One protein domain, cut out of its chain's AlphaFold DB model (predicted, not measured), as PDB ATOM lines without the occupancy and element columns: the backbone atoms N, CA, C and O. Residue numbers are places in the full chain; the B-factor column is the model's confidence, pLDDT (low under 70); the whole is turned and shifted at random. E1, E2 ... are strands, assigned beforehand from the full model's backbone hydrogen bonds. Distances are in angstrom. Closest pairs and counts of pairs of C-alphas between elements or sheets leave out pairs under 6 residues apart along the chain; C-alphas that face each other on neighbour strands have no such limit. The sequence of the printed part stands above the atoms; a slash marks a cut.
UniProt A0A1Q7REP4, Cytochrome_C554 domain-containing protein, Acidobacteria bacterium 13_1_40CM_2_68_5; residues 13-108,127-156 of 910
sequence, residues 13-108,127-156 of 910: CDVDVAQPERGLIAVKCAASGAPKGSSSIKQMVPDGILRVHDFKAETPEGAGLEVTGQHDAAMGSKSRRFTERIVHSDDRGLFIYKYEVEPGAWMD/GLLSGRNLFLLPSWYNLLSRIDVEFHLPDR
ATOM      1  N   CYS A  13     192.209 137.914 199.579       95.81
ATOM      2  CA  CYS A  13     192.575 136.558 199.193       95.81
ATOM      3  C   CYS A  13     192.195 136.266 197.742       95.81
ATOM      4  O   CYS A  13     191.057 136.498 197.349       95.81
ATOM      5  N   ASP A  14     193.133 135.705 196.995       95.75
ATOM      6  CA  ASP A  14     192.923 135.129 195.674       95.75
ATOM      7  C   ASP A  14     192.823 133.606 195.843       95.75
ATOM      8  O   ASP A  14     193.676 132.991 196.496       95.75
ATOM      9  N   VAL A  15     191.768 133.006 195.298       95.31
ATOM     10  CA  VAL A  15     191.498 131.564 195.340       95.31
ATOM     11  C   VAL A  15     191.529 131.032 193.916       95.31
ATOM     12  O   VAL A  15     190.669 131.382 193.113       95.31
ATOM     13  N   ASP A  16     192.507 130.190 193.604       94.81
ATOM     14  CA  ASP A  16     192.708 129.623 192.273       94.81
ATOM     15  C   ASP A  16     192.319 128.139 192.248       94.81
ATOM     16  O   ASP A  16     192.881 127.310 192.971       94.81
ATOM     17  N   VAL A  17     191.323 127.831 191.412       90.25
ATOM     18  CA  VAL A  17     190.728 126.502 191.210       90.25
ATOM     19  C   VAL A  17     190.995 126.013 189.776       90.25
ATOM     20  O   VAL A  17     190.229 125.225 189.236       90.25
ATOM     21  N   ALA A  18     192.052 126.488 189.109       79.00
ATOM     22  CA  ALA A  18     192.306 126.191 187.694       79.00
ATOM     23  C   ALA A  18     192.601 124.709 187.363       79.00
ATOM     24  O   ALA A  18     192.541 124.348 186.190       79.00
ATOM     25  N   GLN A  19     192.927 123.865 188.352       77.38
ATOM     26  CA  GLN A  19     193.223 122.427 188.180       77.38
ATOM     27  C   GLN A  19     192.404 121.559 189.157       77.38
ATOM     28  O   GLN A  19     192.978 120.911 190.044       77.38
ATOM     29  N   PRO A  20     191.060 121.567 189.065       78.12
ATOM     30  CA  PRO A  20     190.198 120.883 190.029       78.12
ATOM     31  C   PRO A  20     190.384 119.356 190.032       78.12
ATOM     32  O   PRO A  20     190.184 118.723 191.064       78.12
ATOM     33  N   GLU A  21     190.861 118.764 188.932       78.38
ATOM     34  CA  GLU A  21     191.172 117.333 188.810       78.38
ATOM     35  C   GLU A  21     192.274 116.862 189.770       78.38
ATOM     36  O   GLU A  21     192.402 115.671 190.052       78.38
ATOM     37  N   ARG A  22     193.082 117.797 190.285       82.06
ATOM     38  CA  ARG A  22     194.096 117.510 191.305       82.06
ATOM     39  C   ARG A  22     193.529 117.521 192.724       82.06
ATOM     40  O   ARG A  22     194.268 117.193 193.647       82.06
ATOM     41  N   GLY A  23     192.272 117.936 192.913       83.00
ATOM     42  CA  GLY A  23     191.644 118.100 194.228       83.00
ATOM     43  C   GLY A  23     192.304 119.176 195.099       83.00
ATOM     44  O   GLY A  23     192.089 119.206 196.309       83.00
ATOM     45  N   LEU A  24     193.129 120.045 194.504       88.88
ATOM     46  CA  LEU A  24     193.908 121.069 195.195       88.88
ATOM     47  C   LEU A  24     193.418 122.463 194.811       88.88
ATOM     48  O   LEU A  24     193.178 122.750 193.641       88.88
ATOM     49  N   ILE A  25     193.320 123.340 195.807       93.12
ATOM     50  CA  ILE A  25     192.999 124.757 195.619       93.12
ATOM     51  C   ILE A  25     194.170 125.581 196.136       93.12
ATOM     52  O   ILE A  25     194.547 125.464 197.306       93.12
ATOM     53  N   ALA A  26     194.720 126.444 195.286       95.31
ATOM     54  CA  ALA A  26     195.755 127.381 195.693       95.31
ATOM     55  C   ALA A  26     195.109 128.645 196.271       95.31
ATOM     56  O   ALA A  26     194.223 129.246 195.666       95.31
ATOM     57  N   VAL A  27     195.561 129.067 197.451       95.94
ATOM     58  CA  VAL A  27     195.074 130.277 198.116       95.94
ATOM     59  C   VAL A  27     196.243 131.199 198.411       95.94
ATOM     60  O   VAL A  27     197.247 130.802 199.010       95.94
ATOM     61  N   LYS A  28     196.101 132.463 198.018       96.25
ATOM     62  CA  LYS A  28     197.057 133.534 198.294       96.25
ATOM     63  C   LYS A  28     196.343 134.646 199.035       96.25
ATOM     64  O   LYS A  28     195.413 135.224 198.499       96.25
ATOM     65  N   CYS A  29     196.809 135.003 200.223       95.12
ATOM     66  CA  CYS A  29     196.229 136.090 200.999       95.12
ATOM     67  C   CYS A  29     197.261 137.179 201.311       95.12
ATOM     68  O   CYS A  29     198.378 136.894 201.734       95.12
ATOM     69  N   ALA A  30     196.871 138.439 201.138       92.19
ATOM     70  CA  ALA A  30     197.618 139.625 201.531       92.19
ATOM     71  C   ALA A  30     196.950 140.271 202.753       92.19
ATOM     72  O   ALA A  30     195.828 140.785 202.671       92.19
ATOM     73  N   ALA A  31     197.640 140.251 203.892       87.00
ATOM     74  CA  ALA A  31     197.192 140.889 205.124       87.00
ATOM     75  C   ALA A  31     197.811 142.285 205.235       87.00
ATOM     76  O   ALA A  31     199.014 142.443 205.049       87.00
ATOM     77  N   SER A  32     196.997 143.294 205.548       84.94
ATOM     78  CA  SER A  32     197.436 144.686 205.701       84.94
ATOM     79  C   SER A  32     196.889 145.311 206.985       84.94
ATOM     80  O   SER A  32     195.767 145.013 207.395       84.94
ATOM     81  N   GLY A  33     197.669 146.196 207.614       78.81
ATOM     82  CA  GLY A  33     197.280 146.874 208.855       78.81
ATOM     83  C   GLY A  33     197.351 145.984 210.100       78.81
ATOM     84  O   GLY A  33     196.640 146.248 211.068       78.81
ATOM     85  N   ALA A  34     198.173 144.928 210.082       71.00
ATOM     86  CA  ALA A  34     198.311 144.014 211.215       71.00
ATOM     87  C   ALA A  34     198.861 144.716 212.483       71.00
ATOM     88  O   ALA A  34     199.625 145.686 212.376       71.00
ATOM     89  N   PRO A  35     198.525 144.224 213.691       70.88
ATOM     90  CA  PRO A  35     199.204 144.624 214.925       70.88
ATOM     91  C   PRO A  35     200.727 144.405 214.829       70.88
ATOM     92  O   PRO A  35     201.176 143.478 214.161       70.88
ATOM     93  N   LYS A  36     201.537 145.243 215.495       66.19
ATOM     94  CA  LYS A  36     203.008 145.090 215.502       66.19
ATOM     95  C   LYS A  36     203.425 143.756 216.150       66.19
ATOM     96  O   LYS A  36     202.973 143.480 217.258       66.19
ATOM     97  N   GLY A  37     204.346 143.021 215.519       65.62
ATOM     98  CA  GLY A  37     204.921 141.765 216.024       65.62
ATOM     99  C   GLY A  37     204.683 140.572 215.089       65.62
ATOM    100  O   GLY A  37     204.153 140.736 213.990       65.62
ATOM    101  N   SER A  38     205.062 139.367 215.529       62.72
ATOM    102  CA  SER A  38     204.796 138.127 214.790       62.72
ATOM    103  C   SER A  38     203.290 137.884 214.637       62.72
ATOM    104  O   SER A  38     202.495 138.151 215.543       62.72
ATOM    105  N   SER A  39     202.883 137.388 213.465       73.44
ATOM    106  CA  SER A  39     201.486 137.058 213.165       73.44
ATOM    107  C   SER A  39     201.331 135.547 213.033       73.44
ATOM    108  O   SER A  39     201.922 134.930 212.154       73.44
ATOM    109  N   SER A  40     200.518 134.945 213.902       83.12
ATOM    110  CA  SER A  40     200.124 133.538 213.774       83.12
ATOM    111  C   SER A  40     199.002 133.413 212.744       83.12
ATOM    112  O   SER A  40     198.015 134.142 212.823       83.12
ATOM    113  N   ILE A  41     199.155 132.512 211.776       87.44
ATOM    114  CA  ILE A  41     198.128 132.125 210.809       87.44
ATOM    115  C   ILE A  41     197.533 130.790 211.257       87.44
ATOM    116  O   ILE A  41     198.234 129.777 211.353       87.44
ATOM    117  N   LYS A  42     196.231 130.805 211.545       82.38
ATOM    118  CA  LYS A  42     195.481 129.694 212.125       82.38
ATOM    119  C   LYS A  42     194.581 129.032 211.088       82.38
ATOM    120  O   LYS A  42     193.882 129.703 210.327       82.38
ATOM    121  N   GLN A  43     194.554 127.706 211.112       84.19
ATOM    122  CA  GLN A  43     193.472 126.932 210.510       84.19
ATOM    123  C   GLN A  43     192.226 126.961 211.398       84.19
ATOM    124  O   GLN A  43     192.316 127.073 212.621       84.19
ATOM    125  N   MET A  44     191.056 126.841 210.774       81.94
ATOM    126  CA  MET A  44     189.761 126.979 211.451       81.94
ATOM    127  C   MET A  44     189.087 125.630 211.745       81.94
ATOM    128  O   MET A  44     187.927 125.586 212.158       81.94
ATOM    129  N   VAL A  45     189.821 124.534 211.537       78.06
ATOM    130  CA  VAL A  45     189.434 123.153 211.843       78.06
ATOM    131  C   VAL A  45     190.635 122.370 212.391       78.06
ATOM    132  O   VAL A  45     191.775 122.779 212.168       78.06
ATOM    133  N   PRO A  46     190.402 121.270 213.125       74.75
ATOM    134  CA  PRO A  46     191.452 120.371 213.601       74.75
ATOM    135  C   PRO A  46     192.414 119.855 212.524       74.75
ATOM    136  O   PRO A  46     192.030 119.696 211.364       74.75
ATOM    137  N   ASP A  47     193.632 119.504 212.940       70.25
ATOM    138  CA  ASP A  47     194.579 118.734 212.130       70.25
ATOM    139  C   ASP A  47     193.922 117.422 211.664       70.25
ATOM    140  O   ASP A  47     193.189 116.779 212.419       70.25
ATOM    141  N   GLY A  48     194.171 117.041 210.410       69.56
ATOM    142  CA  GLY A  48     193.557 115.876 209.763       69.56
ATOM    143  C   GLY A  48     192.256 116.186 209.012       69.56
ATOM    144  O   GLY A  48     191.992 115.534 208.011       69.56
ATOM    145  N   ILE A  49     191.498 117.220 209.410       76.62
ATOM    146  CA  ILE A  49     190.251 117.632 208.728       76.62
ATOM    147  C   ILE A  49     190.516 118.595 207.560       76.62
ATOM    148  O   ILE A  49     189.793 118.595 206.568       76.62
ATOM    149  N   LEU A  50     191.562 119.419 207.663       79.94
ATOM    150  CA  LEU A  50     192.060 120.238 206.559       79.94
ATOM    151  C   LEU A  50     193.511 119.870 206.272       79.94
ATOM    152  O   LEU A  50     194.373 119.986 207.147       79.94
ATOM    153  N   ARG A  51     193.780 119.450 205.036       84.56
ATOM    154  CA  ARG A  51     195.130 119.171 204.545       84.56
ATOM    155  C   ARG A  51     195.657 120.412 203.836       84.56
ATOM    156  O   ARG A  51     195.067 120.871 202.865       84.56
ATOM    157  N   VAL A  52     196.731 120.980 204.382       87.12
ATOM    158  CA  VAL A  52     197.377 122.201 203.884       87.12
ATOM    159  C   VAL A  52     198.784 121.853 203.421       87.12
ATOM    160  O   VAL A  52     199.581 121.349 204.218       87.12
ATOM    161  N   HIS A  53     199.105 122.204 202.183       88.31
ATOM    162  CA  HIS A  53     200.380 121.933 201.530       88.31
ATOM    163  C   HIS A  53     201.117 123.239 201.203       88.31
ATOM    164  O   HIS A  53     200.514 124.310 201.111       88.31
ATOM    165  N   ASP A  54     202.443 123.152 201.081       89.12
ATOM    166  CA  ASP A  54     203.322 124.207 200.548       89.12
ATOM    167  C   ASP A  54     203.128 125.626 201.114       89.12
ATOM    168  O   ASP A  54     203.313 126.625 200.414       89.12
ATOM    169  N   PHE A  55     202.804 125.739 202.408       91.94
ATOM    170  CA  PHE A  55     202.627 127.044 203.038       91.94
ATOM    171  C   PHE A  55     203.922 127.867 203.013       91.94
ATOM    172  O   PHE A  55     204.958 127.440 203.527       91.94
ATOM    173  N   LYS A  56     203.839 129.085 202.477       92.06
ATOM    174  CA  LYS A  56     204.939 130.053 202.378       92.06
ATOM    175  C   LYS A  56     204.439 131.452 202.721       92.06
ATOM    176  O   LYS A  56     203.281 131.776 202.466       92.06
ATOM    177  N   ALA A  57     205.320 132.293 203.252       91.06
ATOM    178  CA  ALA A  57     205.051 133.709 203.478       91.06
ATOM    179  C   ALA A  57     206.155 134.572 202.853       91.06
ATOM    180  O   ALA A  57     207.310 134.158 202.793       91.06
ATOM    181  N   GLU A  58     205.793 135.757 202.372       90.94
ATOM    182  CA  GLU A  58     206.683 136.697 201.688       90.94
ATOM    183  C   GLU A  58     206.288 138.157 201.977       90.94
ATOM    184  O   GLU A  58     205.141 138.456 202.334       90.94
ATOM    185  N   THR A  59     207.233 139.083 201.820       85.94
ATOM    186  CA  THR A  59     206.945 140.523 201.795       85.94
ATOM    187  C   THR A  59     206.253 140.904 200.477       85.94
ATOM    188  O   THR A  59     206.305 140.143 199.507       85.94
ATOM    189  N   PRO A  60     205.624 142.087 200.381       82.25
ATOM    190  CA  PRO A  60     205.057 142.588 199.122       82.25
ATOM    191  C   PRO A  60     206.058 142.666 197.962       82.25
ATOM    192  O   PRO A  60     205.662 142.563 196.803       82.25
ATOM    193  N   GLU A  61     207.345 142.830 198.266       83.94
ATOM    194  CA  GLU A  61     208.453 142.858 197.306       83.94
ATOM    195  C   GLU A  61     208.912 141.449 196.881       83.94
ATOM    196  O   GLU A  61     209.789 141.322 196.027       83.94
ATOM    197  N   GLY A  62     208.328 140.392 197.459       82.44
ATOM    198  CA  GLY A  62     208.613 138.994 197.130       82.44
ATOM    199  C   GLY A  62     209.766 138.367 197.917       82.44
ATOM    200  O   GLY A  62     210.220 137.281 197.559       82.44
ATOM    201  N   ALA A  63     210.258 139.011 198.981       84.69
ATOM    202  CA  ALA A  63     211.271 138.414 199.852       84.69
ATOM    203  C   ALA A  63     210.626 137.380 200.788       84.69
ATOM    204  O   ALA A  63     209.655 137.690 201.470       84.69
ATOM    205  N   GLY A  64     211.157 136.154 200.837       85.25
ATOM    206  CA  GLY A  64     210.629 135.093 201.702       85.25
ATOM    207  C   GLY A  64     210.750 135.432 203.193       85.25
ATOM    208  O   GLY A  64     211.787 135.922 203.636       85.25
ATOM    209  N   LEU A  65     209.694 135.151 203.956       83.69
ATOM    210  CA  LEU A  65     209.629 135.321 205.409       83.69
ATOM    211  C   LEU A  65     209.832 133.981 206.121       83.69
ATOM    212  O   LEU A  65     209.427 132.929 205.620       83.69
ATOM    213  N   GLU A  66     210.426 134.021 207.314       82.06
ATOM    214  CA  GLU A  66     210.559 132.833 208.155       82.06
ATOM    215  C   GLU A  66     209.184 132.393 208.679       82.06
ATOM    216  O   GLU A  66     208.413 133.195 209.220       82.06
ATOM    217  N   VAL A  67     208.889 131.099 208.526       80.88
ATOM    218  CA  VAL A  67     207.664 130.471 209.023       80.88
ATOM    219  C   VAL A  67     208.032 129.350 209.984       80.88
ATOM    220  O   VAL A  67     208.699 128.390 209.602       80.88
ATOM    221  N   THR A  68     207.543 129.437 211.219       79.75
ATOM    222  CA  THR A  68     207.706 128.381 212.227       79.75
ATOM    223  C   THR A  68     206.356 127.758 212.568       79.75
ATOM    224  O   THR A  68     205.383 128.477 212.798       79.75
ATOM    225  N   GLY A  69     206.283 126.427 212.620       73.75
ATOM    226  CA  GLY A  69     205.083 125.708 213.052       73.75
ATOM    227  C   GLY A  69     205.017 125.575 214.574       73.75
ATOM    228  O   GLY A  69     206.009 125.211 215.203       73.75
ATOM    229  N   GLN A  70     203.850 125.827 215.163       66.50
ATOM    230  CA  GLN A  70     203.568 125.536 216.570       66.50
ATOM    231  C   GLN A  70     202.200 124.851 216.690       66.50
ATOM    232  O   GLN A  70     201.269 125.181 215.960       66.50
ATOM    233  N   HIS A  71     202.060 123.896 217.610       60.91
ATOM    234  CA  HIS A  71     200.747 123.358 217.970       60.91
ATOM    235  C   HIS A  71     200.056 124.303 218.964       60.91
ATOM    236  O   HIS A  71     200.665 124.665 219.974       60.91
ATOM    237  N   ASP A  72     198.809 124.705 218.690       50.72
ATOM    238  CA  ASP A  72     198.038 125.573 219.596       50.72
ATOM    239  C   ASP A  72     197.815 124.855 220.945       50.72
ATOM    240  O   ASP A  72     197.232 123.772 220.996       50.72
ATOM    241  N   ALA A  73     198.304 125.446 222.040       45.78
ATOM    242  CA  ALA A  73     198.192 124.909 223.399       45.78
ATOM    243  C   ALA A  73     196.995 125.485 224.184       45.78
ATOM    244  O   ALA A  73     196.765 125.086 225.327       45.78
ATOM    245  N   ALA A  74     196.248 126.440 223.611       45.22
ATOM    246  CA  ALA A  74     195.220 127.206 224.320       45.22
ATOM    247  C   ALA A  74     193.839 126.522 224.385       45.22
ATOM    248  O   ALA A  74     192.951 127.013 225.084       45.22
ATOM    249  N   MET A  75     193.641 125.384 223.709       44.31
ATOM    250  CA  MET A  75     192.415 124.582 223.803       44.31
ATOM    251  C   MET A  75     192.695 123.258 224.531       44.31
ATOM    252  O   MET A  75     193.500 122.460 224.076       44.31
ATOM    253  N   GLY A  76     192.050 123.087 225.694       37.69
ATOM    254  CA  GLY A  76     192.100 121.980 226.670       37.69
ATOM    255  C   GLY A  76     192.797 120.649 226.320       37.69
ATOM    256  O   GLY A  76     192.646 120.078 225.245       37.69
ATOM    257  N   SER A  77     193.453 120.067 227.331       37.09
ATOM    258  CA  SER A  77     194.353 118.897 227.295       37.09
ATOM    259  C   SER A  77     193.758 117.529 226.889       37.09
ATOM    260  O   SER A  77     194.369 116.499 227.175       37.09
ATOM    261  N   LYS A  78     192.597 117.474 226.220       44.38
ATOM    262  CA  LYS A  78     191.963 116.213 225.784       44.38
ATOM    263  C   LYS A  78     191.496 116.139 224.320       44.38
ATOM    264  O   LYS A  78     191.040 115.072 223.928       44.38
ATOM    265  N   SER A  79     191.620 117.169 223.478       43.56
ATOM    266  CA  SER A  79     191.020 117.123 222.127       43.56
ATOM    267  C   SER A  79     191.858 117.792 221.035       43.56
ATOM    268  O   SER A  79     192.205 118.952 221.189       43.56
ATOM    269  N   ARG A  80     192.076 117.066 219.922       52.47
ATOM    270  CA  ARG A  80     192.364 117.534 218.544       52.47
ATOM    271  C   ARG A  80     193.476 118.599 218.389       52.47
ATOM    272  O   ARG A  80     193.301 119.750 218.755       52.47
ATOM    273  N   ARG A  81     194.616 118.219 217.792       58.41
ATOM    274  CA  ARG A  81     195.737 119.143 217.511       58.41
ATOM    275  C   ARG A  81     195.330 120.177 216.452       58.41
ATOM    276  O   ARG A  81     194.555 119.853 215.557       58.41
ATOM    277  N   PHE A  82     195.833 121.402 216.572       69.50
ATOM    278  CA  PHE A  82     195.699 122.456 215.564       69.50
ATOM    279  C   PHE A  82     197.090 122.978 215.217       69.50
ATOM    280  O   PHE A  82     197.871 123.306 216.116       69.50
ATOM    281  N   THR A  83     197.388 123.084 213.925       71.25
ATOM    282  CA  THR A  83     198.645 123.649 213.434       71.25
ATOM    283  C   THR A  83     198.528 125.163 213.264       71.25
ATOM    284  O   THR A  83     197.769 125.657 212.426       71.25
ATOM    285  N   GLU A  84     199.328 125.907 214.025       79.12
ATOM    286  CA  GLU A  84     199.572 127.332 213.812       79.12
ATOM    287  C   GLU A  84     200.857 127.553 213.024       79.12
ATOM    288  O   GLU A  84     201.882 126.909 213.265       79.12
ATOM    289  N   ARG A  85     200.812 128.505 212.093       83.75
ATOM    290  CA  ARG A  85     201.966 128.905 211.288       83.75
ATOM    291  C   ARG A  85     202.334 130.328 211.661       83.75
ATOM    292  O   ARG A  85     201.627 131.270 211.311       83.75
ATOM    293  N   ILE A  86     203.408 130.480 212.422       81.81
ATOM    294  CA  ILE A  86     203.878 131.781 212.887       81.81
ATOM    295  C   ILE A  86     204.727 132.388 211.782       81.81
ATOM    296  O   ILE A  86     205.772 131.845 211.431       81.81
ATOM    297  N   VAL A  87     204.258 133.510 211.247       80.69
ATOM    298  CA  VAL A  87     204.979 134.320 210.270       80.69
ATOM    299  C   VAL A  87     205.703 135.429 211.023       80.69
ATOM    300  O   VAL A  87     205.072 136.272 211.677       80.69
ATOM    301  N   HIS A  88     207.030 135.427 210.935       75.12
ATOM    302  CA  HIS A  88     207.874 136.469 211.515       75.12
ATOM    303  C   HIS A  88     208.091 137.560 210.466       75.12
ATOM    304  O   HIS A  88     208.657 137.302 209.407       75.12
ATOM    305  N   SER A  89     207.583 138.765 210.732       67.56
ATOM    306  CA  SER A  89     207.713 139.918 209.836       67.56
ATOM    307  C   SER A  89     208.114 141.159 210.626       67.56
ATOM    308  O   SER A  89     207.485 141.492 211.633       67.56
ATOM    309  N   ASP A  90     209.151 141.843 210.144       64.25
ATOM    310  CA  ASP A  90     209.638 143.115 210.689       64.25
ATOM    311  C   ASP A  90     208.882 144.326 210.114       64.25
ATOM    312  O   ASP A  90     208.985 145.445 210.631       64.25
ATOM    313  N   ASP A  91     208.115 144.114 209.039       60.09
ATOM    314  CA  ASP A  91     207.369 145.169 208.365       60.09
ATOM    315  C   ASP A  91     206.039 145.440 209.080       60.09
ATOM    316  O   ASP A  91     205.459 144.554 209.708       60.09
ATOM    317  N   ARG A  92     205.551 146.687 209.021       60.59
ATOM    318  CA  ARG A  92     204.418 147.244 209.793       60.59
ATOM    319  C   ARG A  92     203.052 146.652 209.398       60.59
ATOM    320  O   ARG A  92     202.112 147.385 209.085       60.59
ATOM    321  N   GLY A  93     202.929 145.333 209.449       62.12
ATOM    322  CA  GLY A  93     201.702 144.586 209.262       62.12
ATOM    323  C   GLY A  93     201.264 144.434 207.812       62.12
ATOM    324  O   GLY A  93     200.057 144.453 207.572       62.12
ATOM    325  N   LEU A  94     202.211 144.312 206.873       75.06
ATOM    326  CA  LEU A  94     201.954 143.988 205.471       75.06
ATOM    327  C   LEU A  94     202.780 142.759 205.057       75.06
ATOM    328  O   LEU A  94     204.004 142.811 205.027       75.06
ATOM    329  N   PHE A  95     202.112 141.646 204.763       85.50
ATOM    330  CA  PHE A  95     202.752 140.425 204.265       85.50
ATOM    331  C   PHE A  95     201.766 139.604 203.434       85.50
ATOM    332  O   PHE A  95     200.545 139.770 203.539       85.50
ATOM    333  N   ILE A  96     202.305 138.717 202.604       91.19
ATOM    334  CA  ILE A  96     201.557 137.798 201.752       91.19
ATOM    335  C   ILE A  96     201.852 136.377 202.224       91.19
ATOM    336  O   ILE A  96     202.997 136.049 202.518       91.19
ATOM    337  N   TYR A  97     200.836 135.526 202.292       93.62
ATOM    338  CA  TYR A  97     201.007 134.096 202.525       93.62
ATOM    339  C   TYR A  97     200.251 133.286 201.477       93.62
ATOM    340  O   TYR A  97     199.186 133.689 201.010       93.62
ATOM    341  N   LYS A  98     200.844 132.165 201.078       95.50
ATOM    342  CA  LYS A  98     200.372 131.275 200.016       95.50
ATOM    343  C   LYS A  98     200.383 129.849 200.525       95.50
ATOM    344  O   LYS A  98     201.287 129.491 201.278       95.50
ATOM    345  N   TYR A  99     199.405 129.059 200.122       94.44
ATOM    346  CA  TYR A  99     199.311 127.645 200.462       94.44
ATOM    347  C   TYR A  99     198.360 126.939 199.499       94.44
ATOM    348  O   TYR A  99     197.551 127.585 198.835       94.44
ATOM    349  N   GLU A 100     198.443 125.617 199.451       93.25
ATOM    350  CA  GLU A 100     197.453 124.778 198.783       93.25
ATOM    351  C   GLU A 100     196.608 124.060 199.837       93.25
ATOM    352  O   GLU A 100     197.105 123.702 200.909       93.25
ATOM    353  N   VAL A 101     195.322 123.866 199.559       91.38
ATOM    354  CA  VAL A 101     194.427 123.050 200.387       91.38
ATOM    355  C   VAL A 101     193.864 121.896 199.581       91.38
ATOM    356  O   VAL A 101     193.545 122.055 198.408       91.38
ATOM    357  N   GLU A 102     193.706 120.757 200.245       89.75
ATOM    358  CA  GLU A 102     193.039 119.566 199.719       89.75
ATOM    359  C   GLU A 102     191.750 119.331 200.532       89.75
ATOM    360  O   GLU A 102     191.811 118.815 201.659       89.75
ATOM    361  N   PRO A 103     190.580 119.775 200.032       87.38
ATOM    362  CA  PRO A 103     189.290 119.479 200.653       87.38
ATOM    363  C   PRO A 103     188.943 117.983 200.597       87.38
ATOM    364  O   PRO A 103     189.528 117.227 199.830       87.38
ATOM    365  N   GLY A 104     187.959 117.538 201.387       84.62
ATOM    366  CA  GLY A 104     187.508 116.141 201.337       84.62
ATOM    367  C   GLY A 104     188.277 115.179 202.229       84.62
ATOM    368  O   GLY A 104     188.355 113.986 201.938       84.62
ATOM    369  N   ALA A 105     188.827 115.669 203.341       84.50
ATOM    370  CA  ALA A 105     189.298 114.786 204.399       84.50
ATOM    371  C   ALA A 105     188.136 113.986 205.002       84.50
ATOM    372  O   ALA A 105     187.046 114.519 205.229       84.50
ATOM    373  N   TRP A 106     188.387 112.711 205.282       81.19
ATOM    374  CA  TRP A 106     187.420 111.834 205.924       81.19
ATOM    375  C   TRP A 106     187.230 112.216 207.389       81.19
ATOM    376  O   TRP A 106     188.192 112.481 208.108       81.19
ATOM    377  N   MET A 107     185.977 112.223 207.834       72.56
ATOM    378  CA  MET A 107     185.633 112.453 209.236       72.56
ATOM    379  C   MET A 107     185.999 111.250 210.115       72.56
ATOM    380  O   MET A 107     186.358 111.431 211.278       72.56
ATOM    381  N   ASP A 108     185.936 110.046 209.542       65.81
ATOM    382  CA  ASP A 108     186.374 108.788 210.145       65.81
ATOM    383  C   ASP A 108     187.078 107.942 209.077       65.81
ATOM    384  O   ASP A 108     186.459 107.491 208.112       65.81
ATOM    385  N   GLY A 127     182.415 121.218 193.349       90.62
ATOM    386  CA  GLY A 127     182.666 121.029 194.764       90.62
ATOM    387  C   GLY A 127     181.635 121.701 195.644       90.62
ATOM    388  O   GLY A 127     181.010 122.700 195.277       90.62
ATOM    389  N   LEU A 128     181.491 121.144 196.839       95.19
ATOM    390  CA  LEU A 128     180.732 121.730 197.927       95.19
ATOM    391  C   LEU A 128     181.662 121.855 199.128       95.19
ATOM    392  O   LEU A 128     182.175 120.868 199.650       95.19
ATOM    393  N   LEU A 129     181.890 123.090 199.547       94.00
ATOM    394  CA  LEU A 129     182.920 123.469 200.498       94.00
ATOM    395  C   LEU A 129     182.349 124.409 201.558       94.00
ATOM    396  O   LEU A 129     181.304 125.038 201.393       94.00
ATOM    397  N   SER A 130     183.091 124.548 202.645       92.19
ATOM    398  CA  SER A 130     182.945 125.615 203.618       92.19
ATOM    399  C   SER A 130     184.138 126.560 203.533       92.19
ATOM    400  O   SER A 130     185.232 126.151 203.148       92.19
ATOM    401  N   GLY A 131     184.000 127.809 203.980       91.94
ATOM    402  CA  GLY A 131     185.173 128.671 204.161       91.94
ATOM    403  C   GLY A 131     186.236 128.061 205.087       91.94
ATOM    404  O   GLY A 131     187.424 128.315 204.910       91.94
ATOM    405  N   ARG A 132     185.837 127.181 206.015       90.69
ATOM    406  CA  ARG A 132     186.749 126.358 206.832       90.69
ATOM    407  C   ARG A 132     187.579 125.345 206.034       90.69
ATOM    408  O   ARG A 132     188.609 124.912 206.543       90.69
ATOM    409  N   ASN A 133     187.157 124.982 204.822       88.62
ATOM    410  CA  ASN A 133     187.938 124.156 203.899       88.62
ATOM    411  C   ASN A 133     189.015 124.953 203.154       88.62
ATOM    412  O   ASN A 133     189.883 124.344 202.541       88.62
ATOM    413  N   LEU A 134     188.946 126.288 203.163       90.88
ATOM    414  CA  LEU A 134     189.726 127.129 202.252       90.88
ATOM    415  C   LEU A 134     190.640 128.120 202.969       90.88
ATOM    416  O   LEU A 134     191.796 128.303 202.588       90.88
ATOM    417  N   PHE A 135     190.132 128.797 203.996       93.06
ATOM    418  CA  PHE A 135     190.782 129.991 204.520       93.06
ATOM    419  C   PHE A 135     191.527 129.723 205.824       93.06
ATOM    420  O   PHE A 135     190.940 129.344 206.840       93.06
ATOM    421  N   LEU A 136     192.826 130.014 205.798       91.94
ATOM    422  CA  LEU A 136     193.635 130.212 206.989       91.94
ATOM    423  C   LEU A 136     193.601 131.693 207.355       91.94
ATOM    424  O   LEU A 136     193.842 132.559 206.507       91.94
ATOM    425  N   LEU A 137     193.307 131.990 208.617       90.38
ATOM    426  CA  LEU A 137     193.103 133.355 209.087       90.38
ATOM    427  C   LEU A 137     194.183 133.778 210.084       90.38
ATOM    428  O   LEU A 137     194.602 132.971 210.913       90.38
ATOM    429  N   PRO A 138     194.619 135.049 210.069       88.38
ATOM    430  CA  PRO A 138     195.532 135.550 211.087       88.38
ATOM    431  C   PRO A 138     194.874 135.509 212.471       88.38
ATOM    432  O   PRO A 138     193.685 135.768 212.587       88.38
ATOM    433  N   SER A 139     195.625 135.264 213.543       84.12
ATOM    434  CA  SER A 139     195.118 135.135 214.922       84.12
ATOM    435  C   SER A 139     194.325 136.354 215.416       84.12
ATOM    436  O   SER A 139     193.487 136.242 216.308       84.12
ATOM    437  N   TRP A 140     194.549 137.513 214.799       84.75
ATOM    438  CA  TRP A 140     193.826 138.760 215.025       84.75
ATOM    439  C   TRP A 140     192.631 138.962 214.072       84.75
ATOM    440  O   TRP A 140     192.144 140.083 213.945       84.75
ATOM    441  N   TYR A 141     192.111 137.909 213.426       86.50
ATOM    442  CA  TYR A 141     191.014 137.980 212.446       86.50
ATOM    443  C   TYR A 141     189.761 138.710 212.953       86.50
ATOM    444  O   TYR A 141     189.035 139.311 212.165       86.50
ATOM    445  N   ASN A 142     189.524 138.733 214.268       84.12
ATOM    446  CA  ASN A 142     188.431 139.490 214.887       84.12
ATOM    447  C   ASN A 142     188.556 141.016 214.713       84.12
ATOM    448  O   ASN A 142     187.574 141.735 214.872       84.12
ATOM    449  N   LEU A 143     189.744 141.520 214.369       86.62
ATOM    450  CA  LEU A 143     190.009 142.937 214.102       86.62
ATOM    451  C   LEU A 143     189.884 143.304 212.616       86.62
ATOM    452  O   LEU A 143     189.962 144.486 212.280       86.62
ATOM    453  N   LEU A 144     189.713 142.322 211.720       87.88
ATOM    454  CA  LEU A 144     189.596 142.564 210.282       87.88
ATOM    455  C   LEU A 144     188.344 143.383 209.982       87.88
ATOM    456  O   LEU A 144     187.224 142.910 210.136       87.88
ATOM    457  N   SER A 145     188.546 144.611 209.517       88.75
ATOM    458  CA  SER A 145     187.459 145.522 209.144       88.75
ATOM    459  C   SER A 145     186.832 145.176 207.793       88.75
ATOM    460  O   SER A 145     185.666 145.499 207.553       88.75
ATOM    461  N   ARG A 146     187.603 144.518 206.917       91.06
ATOM    462  CA  ARG A 146     187.190 144.074 205.585       91.06
ATOM    463  C   ARG A 146     187.971 142.834 205.153       91.06
ATOM    464  O   ARG A 146     189.171 142.744 205.419       91.06
ATOM    465  N   ILE A 147     187.294 141.931 204.451       93.88
ATOM    466  CA  ILE A 147     187.898 140.825 203.710       93.88
ATOM    467  C   ILE A 147     187.400 140.889 202.265       93.88
ATOM    468  O   ILE A 147     186.191 140.910 202.039       93.88
ATOM    469  N   ASP A 148     188.317 140.949 201.305       93.94
ATOM    470  CA  ASP A 148     188.012 140.843 199.875       93.94
ATOM    471  C   ASP A 148     188.486 139.459 199.383       93.94
ATOM    472  O   ASP A 148     189.602 139.054 199.716       93.94
ATOM    473  N   VAL A 149     187.659 138.725 198.635       95.56
ATOM    474  CA  VAL A 149     188.022 137.423 198.050       95.56
ATOM    475  C   VAL A 149     187.714 137.414 196.558       95.56
ATOM    476  O   VAL A 149     186.587 137.708 196.155       95.56
ATOM    477  N   GLU A 150     188.701 137.042 195.754       94.88
ATOM    478  CA  GLU A 150     188.574 136.834 194.314       94.88
ATOM    479  C   GLU A 150     188.748 135.346 193.995       94.88
ATOM    480  O   GLU A 150     189.619 134.683 194.556       94.88
ATOM    481  N   PHE A 151     187.884 134.806 193.133       92.94
ATOM    482  CA  PHE A 151     187.935 133.407 192.710       92.94
ATOM    483  C   PHE A 151     188.319 133.331 191.235       92.94
ATOM    484  O   PHE A 151     187.640 133.908 190.385       92.94
ATOM    485  N   HIS A 152     189.366 132.571 190.935       93.19
ATOM    486  CA  HIS A 152     189.766 132.203 189.583       93.19
ATOM    487  C   HIS A 152     189.299 130.770 189.328       93.19
ATOM    488  O   HIS A 152     189.727 129.836 190.006       93.19
ATOM    489  N   LEU A 153     188.357 130.612 188.399       91.44
ATOM    490  CA  LEU A 153     187.647 129.358 188.164       91.44
ATOM    491  C   LEU A 153     187.861 128.859 186.729       91.44
ATOM    492  O   LEU A 153     188.107 129.677 185.838       91.44
ATOM    493  N   PRO A 154     187.696 127.547 186.485       89.88
ATOM    494  CA  PRO A 154     187.575 126.998 185.139       89.88
ATOM    495  C   PRO A 154     186.436 127.641 184.333       89.88
ATOM    496  O   PRO A 154     185.480 128.193 184.885       89.88
ATOM    497  N   ASP A 155     186.499 127.518 183.006       87.31
ATOM    498  CA  ASP A 155     185.464 128.050 182.120       87.31
ATOM    499  C   ASP A 155     184.068 127.510 182.485       87.31
ATOM    500  O   ASP A 155     183.867 126.305 182.649       87.31
ATOM    501  N   ARG A 156     183.078 128.416 182.545       88.00
ATOM    502  CA  ARG A 156     181.658 128.177 182.909       88.00
ATOM    503  C   ARG A 156     181.388 127.886 184.385       88.00
ATOM    504  O   ARG A 156     180.222 127.893 184.786       88.00
TER     505      ARG A 156
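This is residues 13 to 108 and 127 to 156 of the 910 residues of the protein "Cytochrome_C554 domain-containing protein" of Acidobacteria bacterium 13_1_40CM_2_68_5 (UniProt A0A1Q7REP4). Two sheets lie partly face to face as an open, uneven sandwich: a twisted wall of five strands, E4, E7, E2, E1 and E9, and a smaller sheet, E3, E6 and E5, over the E4 and E7 end of one of its faces. The sheets come nearest at Ala 57 of E4; beside E3, part of the long link of residues 131 to 145 extends the small sheet, while E8 lies away from both sheets and the loop of the E5 and E6 hairpin reaches out to a far tip at Ser 77. The printed part has 126 residues, with no named helix and nine named strands, E1 to E9 in number order along the chain. It is all strand by class, with 53 residues, under half, in named elements; the large sheet is mixed, in the order E4, E7, E2, E1, E9, and the small one, E3, E6, E5, is antiparallel. The whole is compact, with a radius of gyration of the C-alphas of 14.9 A and spans of 41 by 40 by 26 A.

E1, residues 13 to 16, begins with C-alpha 13 at (192.575, 136.558, 199.193) and is 9.8 A long. E2, residues 25 to 32, is 22.8 A long, and E3, residues 39 to 42, is 9.6 A. E4, residues 51 to 58, is 21.2 A long and bends by 53 degrees at residue 54. E5, residues 67 to 71, measures 13.4 A, and E6, residues 83 to 87, measures 12.8 A; C-alpha 83 is at (198.645, 123.649, 213.434). E7, residues 95 to 102, is 23.5 A long. E8, residues 127 to 130, is 10.0 A long, and E9, residues 146 to 152, is 20.1 A long and ends with C-alpha 152 at (189.766, 132.203, 189.583).

E1 is an inner strand of the large sheet. It is parallel to E9, an edge strand, at 15 degrees, with N 15 and O 150 2.8 A apart, within hydrogen-bond range. E1 and E2 form an antiparallel hairpin at 165 degrees, with N 14 and O 28 2.8 A apart. E2 and E7 are antiparallel at 158 degrees, with N 27 and O 99 2.8 A apart. E7 and E4, the other edge strand, are antiparallel at 164 degrees, with N 56 and O 98 2.8 A apart. From E4 toward the small sheet, the closest C-alphas of E4 and E6 are those of Ala 57 and Val 87, 6.8 A apart, and the two strands' centres are 10.0 A apart. The closest C-alphas of E4 and E5 are those of Ala 57 and Val 67, 6.9 A apart. E5 and E6 form an antiparallel hairpin at 149 degrees, with N 70 and O 84 2.9 A apart. E6 and E3 are antiparallel at 155 degrees, with N 41 and O 85 2.8 A apart. Residues 41 to 42 of E3 also pair, antiparallel, with residues 137 to 138. E3 is apart from E2, E4 and E7. E8 pairs with no named strand and is apart from E1, E7 and E9, among others.

The C-alphas farthest apart, those of Ser 77 and Arg 156, are 47.1 A from each other. Residues 109 to 126 are cut out, and C-alphas 108 and 127 are 20.0 A apart across the cut, in the link from E7 to E8. Of the links that are printed whole, E5 to E6, with 11 residues, and E8 to E9, with 15, are long. The mean pLDDT of the printed part is 80.9, and 23 residues are under 70: 36 to 38, 48, 70 to 82, 89 to 93 and 108.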